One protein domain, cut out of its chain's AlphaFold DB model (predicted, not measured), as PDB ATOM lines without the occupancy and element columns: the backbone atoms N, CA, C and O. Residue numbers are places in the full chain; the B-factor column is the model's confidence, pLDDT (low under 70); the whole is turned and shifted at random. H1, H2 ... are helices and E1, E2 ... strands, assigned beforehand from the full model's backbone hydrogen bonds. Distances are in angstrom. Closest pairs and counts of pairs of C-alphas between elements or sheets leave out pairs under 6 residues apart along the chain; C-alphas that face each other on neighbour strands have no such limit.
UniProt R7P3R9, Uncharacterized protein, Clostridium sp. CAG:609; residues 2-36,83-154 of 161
ATOM      1  N   TYR A   2     -40.732 -24.958   2.305       91.06
ATOM      2  CA  TYR A   2     -41.090 -23.609   1.849       91.06
ATOM      3  C   TYR A   2     -40.106 -23.128   0.784       91.06
ATOM      4  O   TYR A   2     -38.895 -23.186   0.994       91.06
ATOM      5  N   TYR A   3     -40.651 -22.633  -0.322       91.00
ATOM      6  CA  TYR A   3     -39.916 -21.989  -1.399       91.00
ATOM      7  C   TYR A   3     -40.125 -20.478  -1.302       91.00
ATOM      8  O   TYR A   3     -41.254 -20.016  -1.124       91.00
ATOM      9  N   PHE A   4     -39.040 -19.714  -1.390       88.56
ATOM     10  CA  PHE A   4     -39.076 -18.257  -1.350       88.56
ATOM     11  C   PHE A   4     -38.616 -17.719  -2.695       88.56
ATOM     12  O   PHE A   4     -37.584 -18.152  -3.199       88.56
ATOM     13  N   LYS A   5     -39.361 -16.766  -3.254       87.81
ATOM     14  CA  LYS A   5     -39.013 -16.118  -4.518       87.81
ATOM     15  C   LYS A   5     -39.120 -14.613  -4.374       87.81
ATOM     16  O   LYS A   5     -40.147 -14.113  -3.924       87.81
ATOM     17  N   VAL A   6     -38.073 -13.901  -4.771       88.50
ATOM     18  CA  VAL A   6     -38.107 -12.439  -4.844       88.50
ATOM     19  C   VAL A   6     -38.671 -12.040  -6.205       88.50
ATOM     20  O   VAL A   6     -38.186 -12.513  -7.233       88.50
ATOM     21  N   ILE A   7     -39.714 -11.215  -6.210       87.19
ATOM     22  CA  ILE A   7     -40.305 -10.627  -7.417       87.19
ATOM     23  C   ILE A   7     -40.507  -9.147  -7.115       87.19
ATOM     24  O   ILE A   7     -41.171  -8.799  -6.137       87.19
ATOM     25  N   ASP A   8     -39.909  -8.288  -7.936       87.31
ATOM     26  CA  ASP A   8     -39.802  -6.854  -7.673       87.31
ATOM     27  C   ASP A   8     -39.255  -6.584  -6.255       87.31
ATOM     28  O   ASP A   8     -38.188  -7.076  -5.889       87.31
ATOM     29  N   ASN A   9     -39.997  -5.839  -5.433       90.44
ATOM     30  CA  ASN A   9     -39.616  -5.502  -4.059       90.44
ATOM     31  C   ASN A   9     -40.278  -6.401  -3.001       90.44
ATOM     32  O   ASN A   9     -40.243  -6.064  -1.818       90.44
ATOM     33  N   ASP A  10     -40.872  -7.528  -3.399       92.19
ATOM     34  CA  ASP A  10     -41.568  -8.447  -2.501       92.19
ATOM     35  C   ASP A  10     -40.900  -9.834  -2.493       92.19
ATOM     36  O   ASP A  10     -40.537 -10.403  -3.526       92.19
ATOM     37  N   VAL A  11     -40.780 -10.416  -1.303       91.50
ATOM     38  CA  VAL A  11     -40.416 -11.815  -1.076       91.50
ATOM     39  C   VAL A  11     -41.697 -12.619  -0.918       91.50
ATOM     40  O   VAL A  11     -42.416 -12.486   0.072       91.50
ATOM     41  N   TYR A  12     -41.965 -13.486  -1.884       93.00
ATOM     42  CA  TYR A  12     -43.100 -14.398  -1.880       93.00
ATOM     43  C   TYR A  12     -42.715 -15.704  -1.200       93.00
ATOM     44  O   TYR A  12     -41.683 -16.298  -1.519       93.00
ATOM     45  N   LYS A  13     -43.567 -16.176  -0.294       93.69
ATOM     46  CA  LYS A  13     -43.436 -17.466   0.376       93.69
ATOM     47  C   LYS A  13     -44.474 -18.436  -0.177       93.69
ATOM     48  O   LYS A  13     -45.679 -18.209  -0.069       93.69
ATOM     49  N   PHE A  14     -43.993 -19.561  -0.687       95.06
ATOM     50  CA  PHE A  14     -44.810 -20.661  -1.179       95.06
ATOM     51  C   PHE A  14     -44.578 -21.910  -0.341       95.06
ATOM     52  O   PHE A  14     -43.446 -22.238   0.019       95.06
ATOM     53  N   LYS A  15     -45.644 -22.649  -0.058       95.25
ATOM     54  CA  LYS A  15     -45.550 -24.022   0.422       95.25
ATOM     55  C   LYS A  15     -45.523 -24.942  -0.792       95.25
ATOM     56  O   LYS A  15     -46.415 -24.896  -1.633       95.25
ATOM     57  N   VAL A  16     -44.483 -25.766  -0.878       95.88
ATOM     58  CA  VAL A  16     -44.363 -26.777  -1.932       95.88
ATOM     59  C   VAL A  16     -45.036 -28.051  -1.439       95.88
ATOM     60  O   VAL A  16     -44.622 -28.615  -0.417       95.88
ATOM     61  N   ASN A  17     -46.068 -28.474  -2.160       95.81
ATOM     62  CA  ASN A  17     -46.899 -29.631  -1.862       95.81
ATOM     63  C   ASN A  17     -46.669 -30.714  -2.930       95.81
ATOM     64  O   ASN A  17     -46.745 -30.438  -4.128       95.81
ATOM     65  N   TYR A  18     -46.404 -31.944  -2.492       96.25
ATOM     66  CA  TYR A  18     -46.234 -33.115  -3.354       96.25
ATOM     67  C   TYR A  18     -46.577 -34.395  -2.583       96.25
ATOM     68  O   TYR A  18     -46.431 -34.448  -1.360       96.25
ATOM     69  N   ASP A  19     -47.005 -35.435  -3.300       96.75
ATOM     70  CA  ASP A  19     -47.186 -36.774  -2.737       96.75
ATOM     71  C   ASP A  19     -45.889 -37.583  -2.864       96.75
ATOM     72  O   ASP A  19     -45.433 -37.893  -3.969       96.75
ATOM     73  N   LEU A  20     -45.284 -37.936  -1.727       95.81
ATOM     74  CA  LEU A  20     -43.991 -38.621  -1.701       95.81
ATOM     75  C   LEU A  20     -44.048 -39.986  -2.400       95.81
ATOM     76  O   LEU A  20     -43.101 -40.342  -3.102       95.81
ATOM     77  N   ALA A  21     -45.152 -40.727  -2.261       96.69
ATOM     78  CA  ALA A  21     -45.303 -42.038  -2.888       96.69
ATOM     79  C   ALA A  21     -45.312 -41.930  -4.422       96.69
ATOM     80  O   ALA A  21     -44.627 -42.691  -5.111       96.69
ATOM     81  N   SER A  22     -46.028 -40.945  -4.967       97.38
ATOM     82  CA  SER A  22     -46.047 -40.650  -6.401       97.38
ATOM     83  C   SER A  22     -44.669 -40.228  -6.908       97.38
ATOM     84  O   SER A  22     -44.207 -40.754  -7.921       97.38
ATOM     85  N   VAL A  23     -43.965 -39.349  -6.188       97.38
ATOM     86  CA  VAL A  23     -42.602 -38.937  -6.562       97.38
ATOM     87  C   VAL A  23     -41.646 -40.138  -6.568       97.38
ATOM     88  O   VAL A  23     -40.923 -40.341  -7.543       97.38
ATOM     89  N   GLN A  24     -41.685 -40.988  -5.537       95.50
ATOM     90  CA  GLN A  24     -40.862 -42.202  -5.452       95.50
ATOM     91  C   GLN A  24     -41.162 -43.198  -6.580       95.50
ATOM     92  O   GLN A  24     -40.240 -43.779  -7.159       95.50
ATOM     93  N   LYS A  25     -42.437 -43.360  -6.950       96.06
ATOM     94  CA  LYS A  25     -42.849 -44.202  -8.080       96.06
ATOM     95  C   LYS A  25     -42.217 -43.733  -9.394       96.06
ATOM     96  O   LYS A  25     -41.671 -44.549 -10.137       96.06
ATOM     97  N   TYR A  26     -42.260 -42.433  -9.685       97.00
ATOM     98  CA  TYR A  26     -41.674 -41.898 -10.918       97.00
ATOM     99  C   TYR A  26     -40.147 -41.836 -10.886       97.00
ATOM    100  O   TYR A  26     -39.524 -42.013 -11.931       97.00
ATOM    101  N   LEU A  27     -39.530 -41.676  -9.712       95.81
ATOM    102  CA  LEU A  27     -38.085 -41.846  -9.533       95.81
ATOM    103  C   LEU A  27     -37.636 -43.261  -9.915       95.81
ATOM    104  O   LEU A  27     -36.654 -43.425 -10.641       95.81
ATOM    105  N   TYR A  28     -38.381 -44.280  -9.480       93.25
ATOM    106  CA  TYR A  28     -38.111 -45.663  -9.864       93.25
ATOM    107  C   TYR A  28     -38.224 -45.862 -11.383       93.25
ATOM    108  O   TYR A  28     -37.298 -46.394 -11.996       93.25
ATOM    109  N   PHE A  29     -39.299 -45.382 -12.017       94.69
ATOM    110  CA  PHE A  29     -39.456 -45.485 -13.474       94.69
ATOM    111  C   PHE A  29     -38.359 -44.745 -14.245       94.69
ATOM    112  O   PHE A  29     -37.784 -45.313 -15.169       94.69
ATOM    113  N   LEU A  30     -37.995 -43.535 -13.812       95.56
ATOM    114  CA  LEU A  30     -36.877 -42.779 -14.377       95.56
ATOM    115  C   LEU A  30     -35.577 -43.590 -14.342       95.56
ATOM    116  O   LEU A  30     -34.837 -43.626 -15.326       95.56
ATOM    117  N   ALA A  31     -35.280 -44.224 -13.205       93.81
ATOM    118  CA  ALA A  31     -34.079 -45.031 -13.062       93.81
ATOM    119  C   ALA A  31     -34.098 -46.239 -14.006       93.81
ATOM    120  O   ALA A  31     -33.101 -46.498 -14.671       93.81
ATOM    121  N   ILE A  32     -35.215 -46.958 -14.100       91.12
ATOM    122  CA  ILE A  32     -35.316 -48.135 -14.972       91.12
ATOM    123  C   ILE A  32     -35.226 -47.760 -16.456       91.12
ATOM    124  O   ILE A  32     -34.508 -48.433 -17.197       91.12
ATOM    125  N   ASP A  33     -35.901 -46.688 -16.874       92.44
ATOM    126  CA  ASP A  33     -35.978 -46.291 -18.281       92.44
ATOM    127  C   ASP A  33     -34.689 -45.616 -18.772       92.44
ATOM    128  O   ASP A  33     -34.255 -45.865 -19.897       92.44
ATOM    129  N   LEU A  34     -34.068 -44.756 -17.949       93.19
ATOM    130  CA  LEU A  34     -32.940 -43.908 -18.365       93.19
ATOM    131  C   LEU A  34     -31.619 -44.205 -17.645       93.19
ATOM    132  O   LEU A  34     -30.579 -43.645 -18.004       93.19
ATOM    133  N   GLY A  35     -31.631 -45.043 -16.612       92.12
ATOM    134  CA  GLY A  35     -30.435 -45.384 -15.853       92.12
ATOM    135  C   GLY A  35     -29.494 -46.299 -16.629       92.12
ATOM    136  O   GLY A  35     -29.896 -47.297 -17.234       92.12
ATOM    137  N   LYS A  36     -28.197 -45.987 -16.583       91.69
ATOM    138  CA  LYS A  36     -27.168 -46.861 -17.157       91.69
ATOM    139  C   LYS A  36     -27.002 -48.087 -16.272       91.69
ATOM    140  O   LYS A  36     -26.938 -47.961 -15.056       91.69
ATOM    141  N   PRO A  83     -29.848 -41.597 -12.957       92.88
ATOM    142  CA  PRO A  83     -29.666 -40.422 -13.816       92.88
ATOM    143  C   PRO A  83     -29.504 -39.106 -13.038       92.88
ATOM    144  O   PRO A  83     -29.855 -39.020 -11.862       92.88
ATOM    145  N   SER A  84     -29.029 -38.043 -13.697       94.19
ATOM    146  CA  SER A  84     -28.882 -36.710 -13.080       94.19
ATOM    147  C   SER A  84     -30.204 -36.159 -12.540       94.19
ATOM    148  O   SER A  84     -30.246 -35.708 -11.398       94.19
ATOM    149  N   LEU A  85     -31.288 -36.280 -13.313       96.44
ATOM    150  CA  LEU A  85     -32.628 -35.861 -12.895       96.44
ATOM    151  C   LEU A  85     -33.081 -36.579 -11.615       96.44
ATOM    152  O   LEU A  85     -33.686 -35.955 -10.756       96.44
ATOM    153  N   TYR A  86     -32.719 -37.851 -11.420       96.44
ATOM    154  CA  TYR A  86     -33.053 -38.582 -10.193       96.44
ATOM    155  C   TYR A  86     -32.468 -37.868  -8.968       96.44
ATOM    156  O   TYR A  86     -33.167 -37.598  -7.996       96.44
ATOM    157  N   LYS A  87     -31.181 -37.505  -9.048       94.62
ATOM    158  CA  LYS A  87     -30.476 -36.794  -7.975       94.62
ATOM    159  C   LYS A  87     -31.045 -35.394  -7.750       94.62
ATOM    160  O   LYS A  87     -31.075 -34.933  -6.614       94.62
ATOM    161  N   LEU A  88     -31.480 -34.723  -8.818       97.25
ATOM    162  CA  LEU A  88     -32.124 -33.415  -8.724       97.25
ATOM    163  C   LEU A  88     -33.407 -33.496  -7.889       97.25
ATOM    164  O   LEU A  88     -33.575 -32.731  -6.946       97.25
ATOM    165  N   ILE A  89     -34.267 -34.477  -8.171       97.69
ATOM    166  CA  ILE A  89     -35.502 -34.686  -7.410       97.69
ATOM    167  C   ILE A  89     -35.214 -35.082  -5.953       97.69
ATOM    168  O   ILE A  89     -35.880 -34.576  -5.054       97.69
ATOM    169  N   GLU A  90     -34.199 -35.914  -5.682       95.44
ATOM    170  CA  GLU A  90     -33.791 -36.223  -4.298       95.44
ATOM    171  C   GLU A  90     -33.396 -34.964  -3.514       95.44
ATOM    172  O   GLU A  90     -33.780 -34.816  -2.353       95.44
ATOM    173  N   LYS A  91     -32.674 -34.025  -4.139       96.31
ATOM    174  CA  LYS A  91     -32.342 -32.740  -3.507       96.31
ATOM    175  C   LYS A  91     -33.594 -31.928  -3.165       96.31
ATOM    176  O   LYS A  91     -33.673 -31.393  -2.062       96.31
ATOM    177  N   ILE A  92     -34.584 -31.885  -4.060       96.25
ATOM    178  CA  ILE A  92     -35.859 -31.187  -3.817       96.25
ATOM    179  C   ILE A  92     -36.592 -31.799  -2.620       96.25
ATOM    180  O   ILE A  92     -37.011 -31.073  -1.723       96.25
ATOM    181  N   ILE A  93     -36.711 -33.130  -2.565       94.81
ATOM    182  CA  ILE A  93     -37.363 -33.825  -1.440       94.81
ATOM    183  C   ILE A  93     -36.663 -33.485  -0.113       94.81
ATOM    184  O   ILE A  93     -37.329 -33.271   0.898       94.81
ATOM    185  N   ASN A  94     -35.334 -33.350  -0.143       93.94
ATOM    186  CA  ASN A  94     -34.511 -32.956   1.002       93.94
ATOM    187  C   ASN A  94     -34.536 -31.445   1.316       93.94
ATOM    188  O   ASN A  94     -33.837 -31.003   2.226       93.94
ATOM    189  N   GLY A  95     -35.346 -30.649   0.612       91.12
ATOM    190  CA  GLY A  95     -35.564 -29.234   0.911       91.12
ATOM    191  C   GLY A  95     -34.656 -28.251   0.166       91.12
ATOM    192  O   GLY A  95     -34.608 -27.083   0.545       91.12
ATOM    193  N   ASP A  96     -33.948 -28.683  -0.880       92.44
ATOM    194  CA  ASP A  96     -33.093 -27.804  -1.686       92.44
ATOM    195  C   ASP A  96     -33.926 -26.941  -2.653       92.44
ATOM    196  O   ASP A  96     -34.408 -27.406  -3.690       92.44
ATOM    197  N   ASN A  97     -34.071 -25.654  -2.322       89.12
ATOM    198  CA  ASN A  97     -34.787 -24.683  -3.152       89.12
ATOM    199  C   ASN A  97     -34.107 -24.431  -4.509       89.12
ATOM    200  O   ASN A  97     -34.808 -24.168  -5.482       89.12
ATOM    201  N   LYS A  98     -32.775 -24.551  -4.614       91.19
ATOM    202  CA  LYS A  98     -32.065 -24.338  -5.890       91.19
ATOM    203  C   LYS A  98     -32.324 -25.481  -6.860       91.19
ATOM    204  O   LYS A  98     -32.485 -25.257  -8.055       91.19
ATOM    205  N   ALA A  99     -32.415 -26.706  -6.345       95.12
ATOM    206  CA  ALA A  99     -32.796 -27.860  -7.152       95.12
ATOM    207  C   ALA A  99     -34.222 -27.721  -7.718       95.12
ATOM    208  O   ALA A  99     -34.493 -28.168  -8.832       95.12
ATOM    209  N   LEU A 100     -35.126 -27.079  -6.970       94.50
ATOM    210  CA  LEU A 100     -36.483 -26.801  -7.438       94.50
ATOM    211  C   LEU A 100     -36.483 -25.770  -8.574       94.50
ATOM    212  O   LEU A 100     -37.186 -25.962  -9.559       94.50
ATOM    213  N   GLU A 101     -35.662 -24.726  -8.481       92.56
ATOM    214  CA  GLU A 101     -35.477 -23.759  -9.573       92.56
ATOM    215  C   GLU A 101     -34.898 -24.429 -10.823       92.56
ATOM    216  O   GLU A 101     -35.483 -24.322 -11.898       92.56
ATOM    217  N   GLU A 102     -33.837 -25.228 -10.673       95.19
ATOM    218  CA  GLU A 102     -33.234 -25.987 -11.778       95.19
ATOM    219  C   GLU A 102     -34.254 -26.922 -12.459       95.19
ATOM    220  O   GLU A 102     -34.289 -27.022 -13.690       95.19
ATOM    221  N   LEU A 103     -35.139 -27.562 -11.679       96.06
ATOM    222  CA  LEU A 103     -36.214 -28.390 -12.226       96.06
ATOM    223  C   LEU A 103     -37.141 -27.587 -13.142       96.06
ATOM    224  O   LEU A 103     -37.566 -28.128 -14.164       96.06
ATOM    225  N   TYR A 104     -37.466 -26.340 -12.796       93.25
ATOM    226  CA  TYR A 104     -38.387 -25.473 -13.539       93.25
ATOM    227  C   TYR A 104     -37.711 -24.677 -14.671       93.25
ATOM    228  O   TYR A 104     -38.360 -24.408 -15.684       93.25
ATOM    229  N   ASP A 105     -36.409 -24.416 -14.573       93.12
ATOM    230  CA  ASP A 105     -35.615 -23.721 -15.597       93.12
ATOM    231  C   ASP A 105     -35.274 -24.605 -16.806       93.12
ATOM    232  O   ASP A 105     -34.981 -24.108 -17.897       93.12
ATOM    233  N   TYR A 106     -35.319 -25.929 -16.645       93.00
ATOM    234  CA  TYR A 106     -35.046 -26.855 -17.741       93.00
ATOM    235  C   TYR A 106     -35.978 -26.618 -18.954       93.00
ATOM    236  O   TYR A 106     -37.201 -26.509 -18.843       93.00
ATOM    237  N   LYS A 107     -35.429 -26.541 -20.165       91.25
ATOM    238  CA  LYS A 107     -36.255 -26.357 -21.364       91.25
ATOM    239  C   LYS A 107     -36.777 -27.711 -21.839       91.25
ATOM    240  O   LYS A 107     -36.031 -28.480 -22.433       91.25
ATOM    241  N   VAL A 108     -38.059 -27.982 -21.593       86.62
ATOM    242  CA  VAL A 108     -38.712 -29.212 -22.060       86.62
ATOM    243  C   VAL A 108     -39.067 -29.086 -23.539       86.62
ATOM    244  O   VAL A 108     -39.817 -28.193 -23.936       86.62
ATOM    245  N   GLU A 109     -38.565 -30.011 -24.350       86.12
ATOM    246  CA  GLU A 109     -38.932 -30.135 -25.762       86.12
ATOM    247  C   GLU A 109     -40.040 -31.184 -25.943       86.12
ATOM    248  O   GLU A 109     -40.040 -32.236 -25.301       86.12
ATOM    249  N   LYS A 110     -41.018 -30.903 -26.817       74.88
ATOM    250  CA  LYS A 110     -42.114 -31.841 -27.108       74.88
ATOM    251  C   LYS A 110     -41.602 -33.002 -27.963       74.88
ATOM    252  O   LYS A 110     -41.563 -32.892 -29.184       74.88
ATOM    253  N   ASN A 111     -41.315 -34.137 -27.330       65.56
ATOM    254  CA  ASN A 111     -40.803 -35.343 -27.994       65.56
ATOM    255  C   ASN A 111     -41.826 -36.496 -28.063       65.56
ATOM    256  O   ASN A 111     -41.501 -37.663 -27.829       65.56
ATOM    257  N   GLY A 112     -43.081 -36.190 -28.409       69.62
ATOM    258  CA  GLY A 112     -44.135 -37.201 -28.564       69.62
ATOM    259  C   GLY A 112     -44.375 -38.028 -27.289       69.62
ATOM    260  O   GLY A 112     -44.333 -37.492 -26.188       69.62
ATOM    261  N   ASN A 113     -44.624 -39.336 -27.444       72.56
ATOM    262  CA  ASN A 113     -44.950 -40.264 -26.344       72.56
ATOM    263  C   ASN A 113     -43.741 -41.067 -25.816       72.56
ATOM    264  O   ASN A 113     -43.915 -42.109 -25.179       72.56
ATOM    265  N   LYS A 114     -42.506 -40.647 -26.113       85.62
ATOM    266  CA  LYS A 114     -41.311 -41.374 -25.664       85.62
ATOM    267  C   LYS A 114     -41.041 -41.072 -24.188       85.62
ATOM    268  O   LYS A 114     -41.029 -39.914 -23.794       85.62
ATOM    269  N   ARG A 115     -40.755 -42.102 -23.384       90.12
ATOM    270  CA  ARG A 115     -40.299 -41.950 -21.988       90.12
ATOM    271  C   ARG A 115     -38.821 -41.554 -21.928       90.12
ATOM    272  O   ARG A 115     -37.976 -42.324 -21.488       90.12
ATOM    273  N   ASP A 116     -38.504 -40.385 -22.473       91.19
ATOM    274  CA  ASP A 116     -37.169 -39.790 -22.437       91.19
ATOM    275  C   ASP A 116     -37.016 -38.807 -21.262       91.19
ATOM    276  O   ASP A 116     -37.880 -38.698 -20.392       91.19
ATOM    277  N   VAL A 117     -35.889 -38.095 -21.205       91.50
ATOM    278  CA  VAL A 117     -35.625 -37.141 -20.120       91.50
ATOM    279  C   VAL A 117     -36.667 -36.014 -20.068       91.50
ATOM    280  O   VAL A 117     -37.075 -35.636 -18.972       91.50
ATOM    281  N   ASN A 118     -37.163 -35.540 -21.219       93.44
ATOM    282  CA  ASN A 118     -38.181 -34.488 -21.300       93.44
ATOM    283  C   ASN A 118     -39.509 -34.956 -20.698       93.44
ATOM    284  O   ASN A 118     -40.106 -34.226 -19.908       93.44
ATOM    285  N   PHE A 119     -39.926 -36.192 -21.004       94.25
ATOM    286  CA  PHE A 119     -41.112 -36.806 -20.399       94.25
ATOM    287  C   PHE A 119     -41.042 -36.774 -18.868       94.25
ATOM    288  O   PHE A 119     -41.986 -36.340 -18.209       94.25
ATOM    289  N   TYR A 120     -39.908 -37.181 -18.291       95.88
ATOM    290  CA  TYR A 120     -39.752 -37.199 -16.838       95.88
ATOM    291  C   TYR A 120     -39.681 -35.797 -16.224       95.88
ATOM    292  O   TYR A 120     -40.271 -35.588 -15.166       95.88
ATOM    293  N   TYR A 121     -39.037 -34.824 -16.879       95.69
ATOM    294  CA  TYR A 121     -39.068 -33.427 -16.425       95.69
ATOM    295  C   TYR A 121     -40.496 -32.880 -16.351       95.69
ATOM    296  O   TYR A 121     -40.851 -32.266 -15.346       95.69
ATOM    297  N   SER A 122     -41.323 -33.127 -17.373       94.00
ATOM    298  CA  SER A 122     -42.739 -32.737 -17.355       94.00
ATOM    299  C   SER A 122     -43.484 -33.361 -16.182       94.00
ATOM    300  O   SER A 122     -44.097 -32.638 -15.404       94.00
ATOM    301  N   ILE A 123     -43.361 -34.679 -16.001       95.50
ATOM    302  CA  ILE A 123     -44.043 -35.379 -14.907       95.50
ATOM    303  C   ILE A 123     -43.634 -34.821 -13.544       95.50
ATOM    304  O   ILE A 123     -44.498 -34.554 -12.714       95.50
ATOM    305  N   PHE A 124     -42.337 -34.639 -13.284       96.94
ATOM    306  CA  PHE A 124     -41.912 -34.143 -11.977       96.94
ATOM    307  C   PHE A 124     -42.401 -32.724 -11.713       96.94
ATOM    308  O   PHE A 124     -42.813 -32.457 -10.591       96.94
ATOM    309  N   ARG A 125     -42.428 -31.838 -12.715       95.38
ATOM    310  CA  ARG A 125     -43.022 -30.502 -12.552       95.38
ATOM    311  C   ARG A 125     -44.481 -30.589 -12.127       95.38
ATOM    312  O   ARG A 125     -44.845 -29.967 -11.138       95.38
ATOM    313  N   ASP A 126     -45.267 -31.426 -12.795       95.00
ATOM    314  CA  ASP A 126     -46.692 -31.588 -12.488       95.00
ATOM    315  C   ASP A 126     -46.939 -32.174 -11.085       95.00
ATOM    316  O   ASP A 126     -47.975 -31.917 -10.473       95.00
ATOM    317  N   LEU A 127     -45.986 -32.942 -10.542       97.06
ATOM    318  CA  LEU A 127     -46.068 -33.499  -9.188       97.06
ATOM    319  C   LEU A 127     -45.784 -32.477  -8.076       97.06
ATOM    320  O   LEU A 127     -46.204 -32.701  -6.938       97.06
ATOM    321  N   PHE A 128     -45.075 -31.383  -8.370       95.88
ATOM    322  CA  PHE A 128     -44.793 -30.325  -7.399       95.88
ATOM    323  C   PHE A 128     -45.758 -29.159  -7.590       95.88
ATOM    324  O   PHE A 128     -45.645 -28.387  -8.537       95.88
ATOM    325  N   SER A 129     -46.670 -28.992  -6.637       94.38
ATOM    326  CA  SER A 129     -47.602 -27.865  -6.605       94.38
ATOM    327  C   SER A 129     -47.156 -26.797  -5.608       94.38
ATOM    328  O   SER A 129     -46.491 -27.087  -4.611       94.38
ATOM    329  N   PHE A 130     -47.537 -25.549  -5.878       94.62
ATOM    330  CA  PHE A 130     -47.175 -24.393  -5.065       94.62
ATOM    331  C   PHE A 130     -48.428 -23.728  -4.525       94.62
ATOM    332  O   PHE A 130     -49.289 -23.278  -5.277       94.62
ATOM    333  N   GLU A 131     -48.505 -23.641  -3.208       96.50
ATOM    334  CA  GLU A 131     -49.535 -22.901  -2.500       96.50
ATOM    335  C   GLU A 131     -48.925 -21.583  -2.023       96.50
ATOM    336  O   GLU A 131     -47.936 -21.582  -1.285       96.50
ATOM    337  N   PHE A 132     -49.475 -20.458  -2.478       95.75
ATOM    338  CA  PHE A 132     -49.078 -19.149  -1.968       95.75
ATOM    339  C   PHE A 132     -49.494 -19.026  -0.501       95.75
ATOM    340  O   PHE A 132     -50.648 -19.275  -0.165       95.75
ATOM    341  N   ILE A 133     -48.547 -18.651   0.357       96.88
ATOM    342  CA  ILE A 133     -48.782 -18.511   1.796       96.88
ATOM    343  C   ILE A 133     -48.846 -17.044   2.187       96.88
ATOM    344  O   ILE A 133     -49.790 -16.634   2.853       96.88
ATOM    345  N   ASP A 134     -47.826 -16.274   1.813       94.44
ATOM    346  CA  ASP A 134     -47.716 -14.868   2.189       94.44
ATOM    347  C   ASP A 134     -46.670 -14.150   1.327       94.44
ATOM    348  O   ASP A 134     -45.870 -14.792   0.633       94.44
ATOM    349  N   LYS A 135     -46.637 -12.821   1.406       93.88
ATOM    350  CA  LYS A 135     -45.556 -11.999   0.870       93.88
ATOM    351  C   LYS A 135     -45.126 -10.924   1.864       93.88
ATOM    352  O   LYS A 135     -45.942 -10.372   2.593       93.88
ATOM    353  N   MET A 136     -43.842 -10.593   1.849       92.38
ATOM    354  CA  MET A 136     -43.269  -9.535   2.677       92.38
ATOM    355  C   MET A 136     -42.396  -8.628   1.822       92.38
ATOM    356  O   MET A 136     -41.689  -9.111   0.944       92.38
ATOM    357  N   ASN A 137     -42.402  -7.328   2.106       93.19
ATOM    358  CA  ASN A 137     -41.474  -6.403   1.470       93.19
ATOM    359  C   ASN A 137     -40.014  -6.840   1.724       93.19
ATOM    360  O   ASN A 137     -39.659  -7.226   2.838       93.19
ATOM    361  N   LEU A 138     -39.172  -6.773   0.693       90.44
ATOM    362  CA  LEU A 138     -37.784  -7.234   0.726       90.44
ATOM    363  C   LEU A 138     -36.932  -6.518   1.782       90.44
ATOM    364  O   LEU A 138     -36.118  -7.164   2.440       90.44
ATOM    365  N   GLU A 139     -37.132  -5.216   1.979       91.31
ATOM    366  CA  GLU A 139     -36.416  -4.430   2.990       91.31
ATOM    367  C   GLU A 139     -36.762  -4.927   4.397       91.31
ATOM    368  O   GLU A 139     -35.873  -5.278   5.171       91.31
ATOM    369  N   MET A 140     -38.058  -5.082   4.689       90.25
ATOM    370  CA  MET A 140     -38.525  -5.635   5.967       90.25
ATOM    371  C   MET A 140     -38.029  -7.067   6.190       90.25
ATOM    372  O   MET A 140     -37.635  -7.430   7.299       90.25
ATOM    373  N   TYR A 141     -38.024  -7.880   5.134       89.44
ATOM    374  CA  TYR A 141     -37.538  -9.252   5.194       89.44
ATOM    375  C   TYR A 141     -36.032  -9.303   5.496       89.44
ATOM    376  O   TYR A 141     -35.591 -10.107   6.319       89.44
ATOM    377  N   ASN A 142     -35.238  -8.419   4.886       90.25
ATOM    378  CA  ASN A 142     -33.800  -8.320   5.133       90.25
ATOM    379  C   ASN A 142     -33.462  -7.756   6.516       90.25
ATOM    380  O   ASN A 142     -32.519  -8.243   7.141       90.25
ATOM    381  N   GLU A 143     -34.239  -6.805   7.035       91.44
ATOM    382  CA  GLU A 143     -34.113  -6.343   8.424       91.44
ATOM    383  C   GLU A 143     -34.388  -7.484   9.419       91.44
ATOM    384  O   GLU A 143     -33.591  -7.726  10.330       91.44
ATOM    385  N   ALA A 144     -35.444  -8.278   9.200       89.06
ATOM    386  CA  ALA A 144     -35.730  -9.449  10.032       89.06
ATOM    387  C   ALA A 144     -34.607 -10.503   9.973       89.06
ATOM    388  O   ALA A 144     -34.244 -11.092  10.991       89.06
ATOM    389  N   ARG A 145     -34.019 -10.738   8.794       90.12
ATOM    390  CA  ARG A 145     -32.878 -11.656   8.628       90.12
ATOM    391  C   ARG A 145     -31.621 -11.162   9.323       90.12
ATOM    392  O   ARG A 145     -30.960 -11.961   9.973       90.12
ATOM    393  N   LYS A 146     -31.335  -9.862   9.244       91.19
ATOM    394  CA  LYS A 146     -30.217  -9.227   9.948       91.19
ATOM    395  C   LYS A 146     -30.348  -9.390  11.460       91.19
ATOM    396  O   LYS A 146     -29.368  -9.731  12.112       91.19
ATOM    397  N   PHE A 147     -31.554  -9.215  12.004       91.31
ATOM    398  CA  PHE A 147     -31.834  -9.494  13.415       91.31
ATOM    399  C   PHE A 147     -31.567 -10.963  13.791       91.31
ATOM    400  O   PHE A 147     -31.106 -11.241  14.892       91.31
ATOM    401  N   MET A 148     -31.823 -11.898  12.873       91.31
ATOM    402  CA  MET A 148     -31.559 -13.334  13.048       91.31
ATOM    403  C   MET A 148     -30.131 -13.766  12.657       91.31
ATOM    404  O   MET A 148     -29.879 -14.965  12.578       91.31
ATOM    405  N   GLU A 149     -29.219 -12.827  12.377       91.25
ATOM    406  CA  GLU A 149     -27.846 -13.100  11.907       91.25
ATOM    407  C   GLU A 149     -27.781 -13.970  10.633       91.25
ATOM    408  O   GLU A 149     -26.831 -14.714  10.396       91.25
ATOM    409  N   LEU A 150     -28.805 -13.874   9.780       86.38
ATOM    410  CA  LEU A 150     -28.879 -14.573   8.501       86.38
ATOM    411  C   LEU A 150     -28.382 -13.681   7.358       86.38
ATOM    412  O   LEU A 150     -28.632 -12.475   7.342       86.38
ATOM    413  N   GLU A 151     -27.757 -14.294   6.347       84.62
ATOM    414  CA  GLU A 151     -27.363 -13.600   5.112       84.62
ATOM    415  C   GLU A 151     -28.562 -12.898   4.473       84.62
ATOM    416  O   GLU A 151     -29.637 -13.491   4.359       84.62
ATOM    417  N   GLN A 152     -28.395 -11.650   4.041       82.06
ATOM    418  CA  GLN A 152     -29.446 -10.907   3.346       82.06
ATOM    419  C   GLN A 152     -29.749 -11.528   1.978       82.06
ATOM    420  O   GLN A 152     -28.888 -12.142   1.352       82.06
ATOM    421  N   ILE A 153     -30.992 -11.375   1.522       80.50
ATOM    422  CA  ILE A 153     -31.397 -11.790   0.181       80.50
ATOM    423  C   ILE A 153     -31.397 -10.561  -0.717       80.50
ATOM    424  O   ILE A 153     -32.022  -9.547  -0.409       80.50
ATOM    425  N   GLU A 154     -30.710 -10.660  -1.844       75.69
ATOM    426  CA  GLU A 154     -30.705  -9.608  -2.850       75.69
ATOM    427  C   GLU A 154     -31.827  -9.812  -3.865       75.69
ATOM    428  O   GLU A 154     -32.252 -10.933  -4.165       75.69
TER     429      GLU A 154
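This is residues 2 to 36 and 83 to 154 of the 161 residues of an uncharacterized protein of Clostridium sp. CAG:609 (UniProt R7P3R9). A cluster of four helices, H1, H2, H3 and H4, forms one end of an elongated shape, and a strongly twisted sheet of three strands reaches away from it to H5 at the far end. H1, H2 and H4 lie side by side at shallow tilts, their centres a triangle, while H3 packs on H2 at a steep tilt and sits between these helices and the sheet, which it only grazes. The printed part has 107 residues with five named helices and three named strands, in the order E1, E2, H1, H2, H3, H4, E3, H5; the sheet, E1 - E2 - E3, is antiparallel, and the class is mixed, helices and strands. The whole is loose, with a radius of gyration of the C-alphas of 16.6 A, and spans 49 by 25 by 21 A, only just elongated.

Begin with E1, residues 2 to 7, and E2, residues 10 to 17, an antiparallel hairpin at 148 degrees; look for N 5 and O 12, 2.9 A apart and within hydrogen-bond range. On the other side of E2 find E3, residues 129 to 137, antiparallel at 157 degrees, with N 13 and O 134 at 2.8 A; E3 bends by 56 degrees at residue 133. Next, H1, residues 20 to 34, touches H4, residues 117 to 127, closest at the C-alphas of Leu 30 and Tyr 120, 6.7 A, at a shallow tilt of 2 degrees, opposite ways. With residues 27 to 31 alone, H1 touches H2, residues 84 to 93, at a shallow tilt of 9 degrees, opposite ways; the C-alphas of Leu 27 and Tyr 86 are closest, 6.0 A. H3, residues 97 to 105, touches H2 at a steep tilt of 48 degrees, closest at the C-alphas of Ile 92 and Ala 99, 5.6 A, and only grazes the sheet with its residues 97 to 101. H5, residues 138 to 147, is on the sheet and stands up from it at 67 degrees; the C-alphas of Asp 10 and Leu 138 are its closest to E2, 5.1 A. H5 and H4 are apart. In H1, H2, H3, H4 and H5, every O i to N i+4 pair is within hydrogen-bond range.

Find C-alpha 2 at (-41.090, -23.609, 1.849), where E1 begins its 16.0 A; E2 follows with 21.9 A. H1 runs 20.7 A from C-alpha 20 at (-43.991, -38.621, -1.701). H2 measures 14.7 A, H3 12.5 A, H4 15.6 A and E3 23.7 A. H5, 14.2 A, ends at C-alpha 147, (-31.834, -9.494, 13.415).

The C-alphas of Asn 113 and Phe 147, the two farthest apart, are 52.0 A from each other. Residues 37 to 82 are not printed; C-alphas 36 and 83 are 7.7 A apart across the cut. The link from H3 to H4, 11 residues, is long. The model's mean pLDDT over the printed part is 91.9, and residues 111 to 112 are under 70.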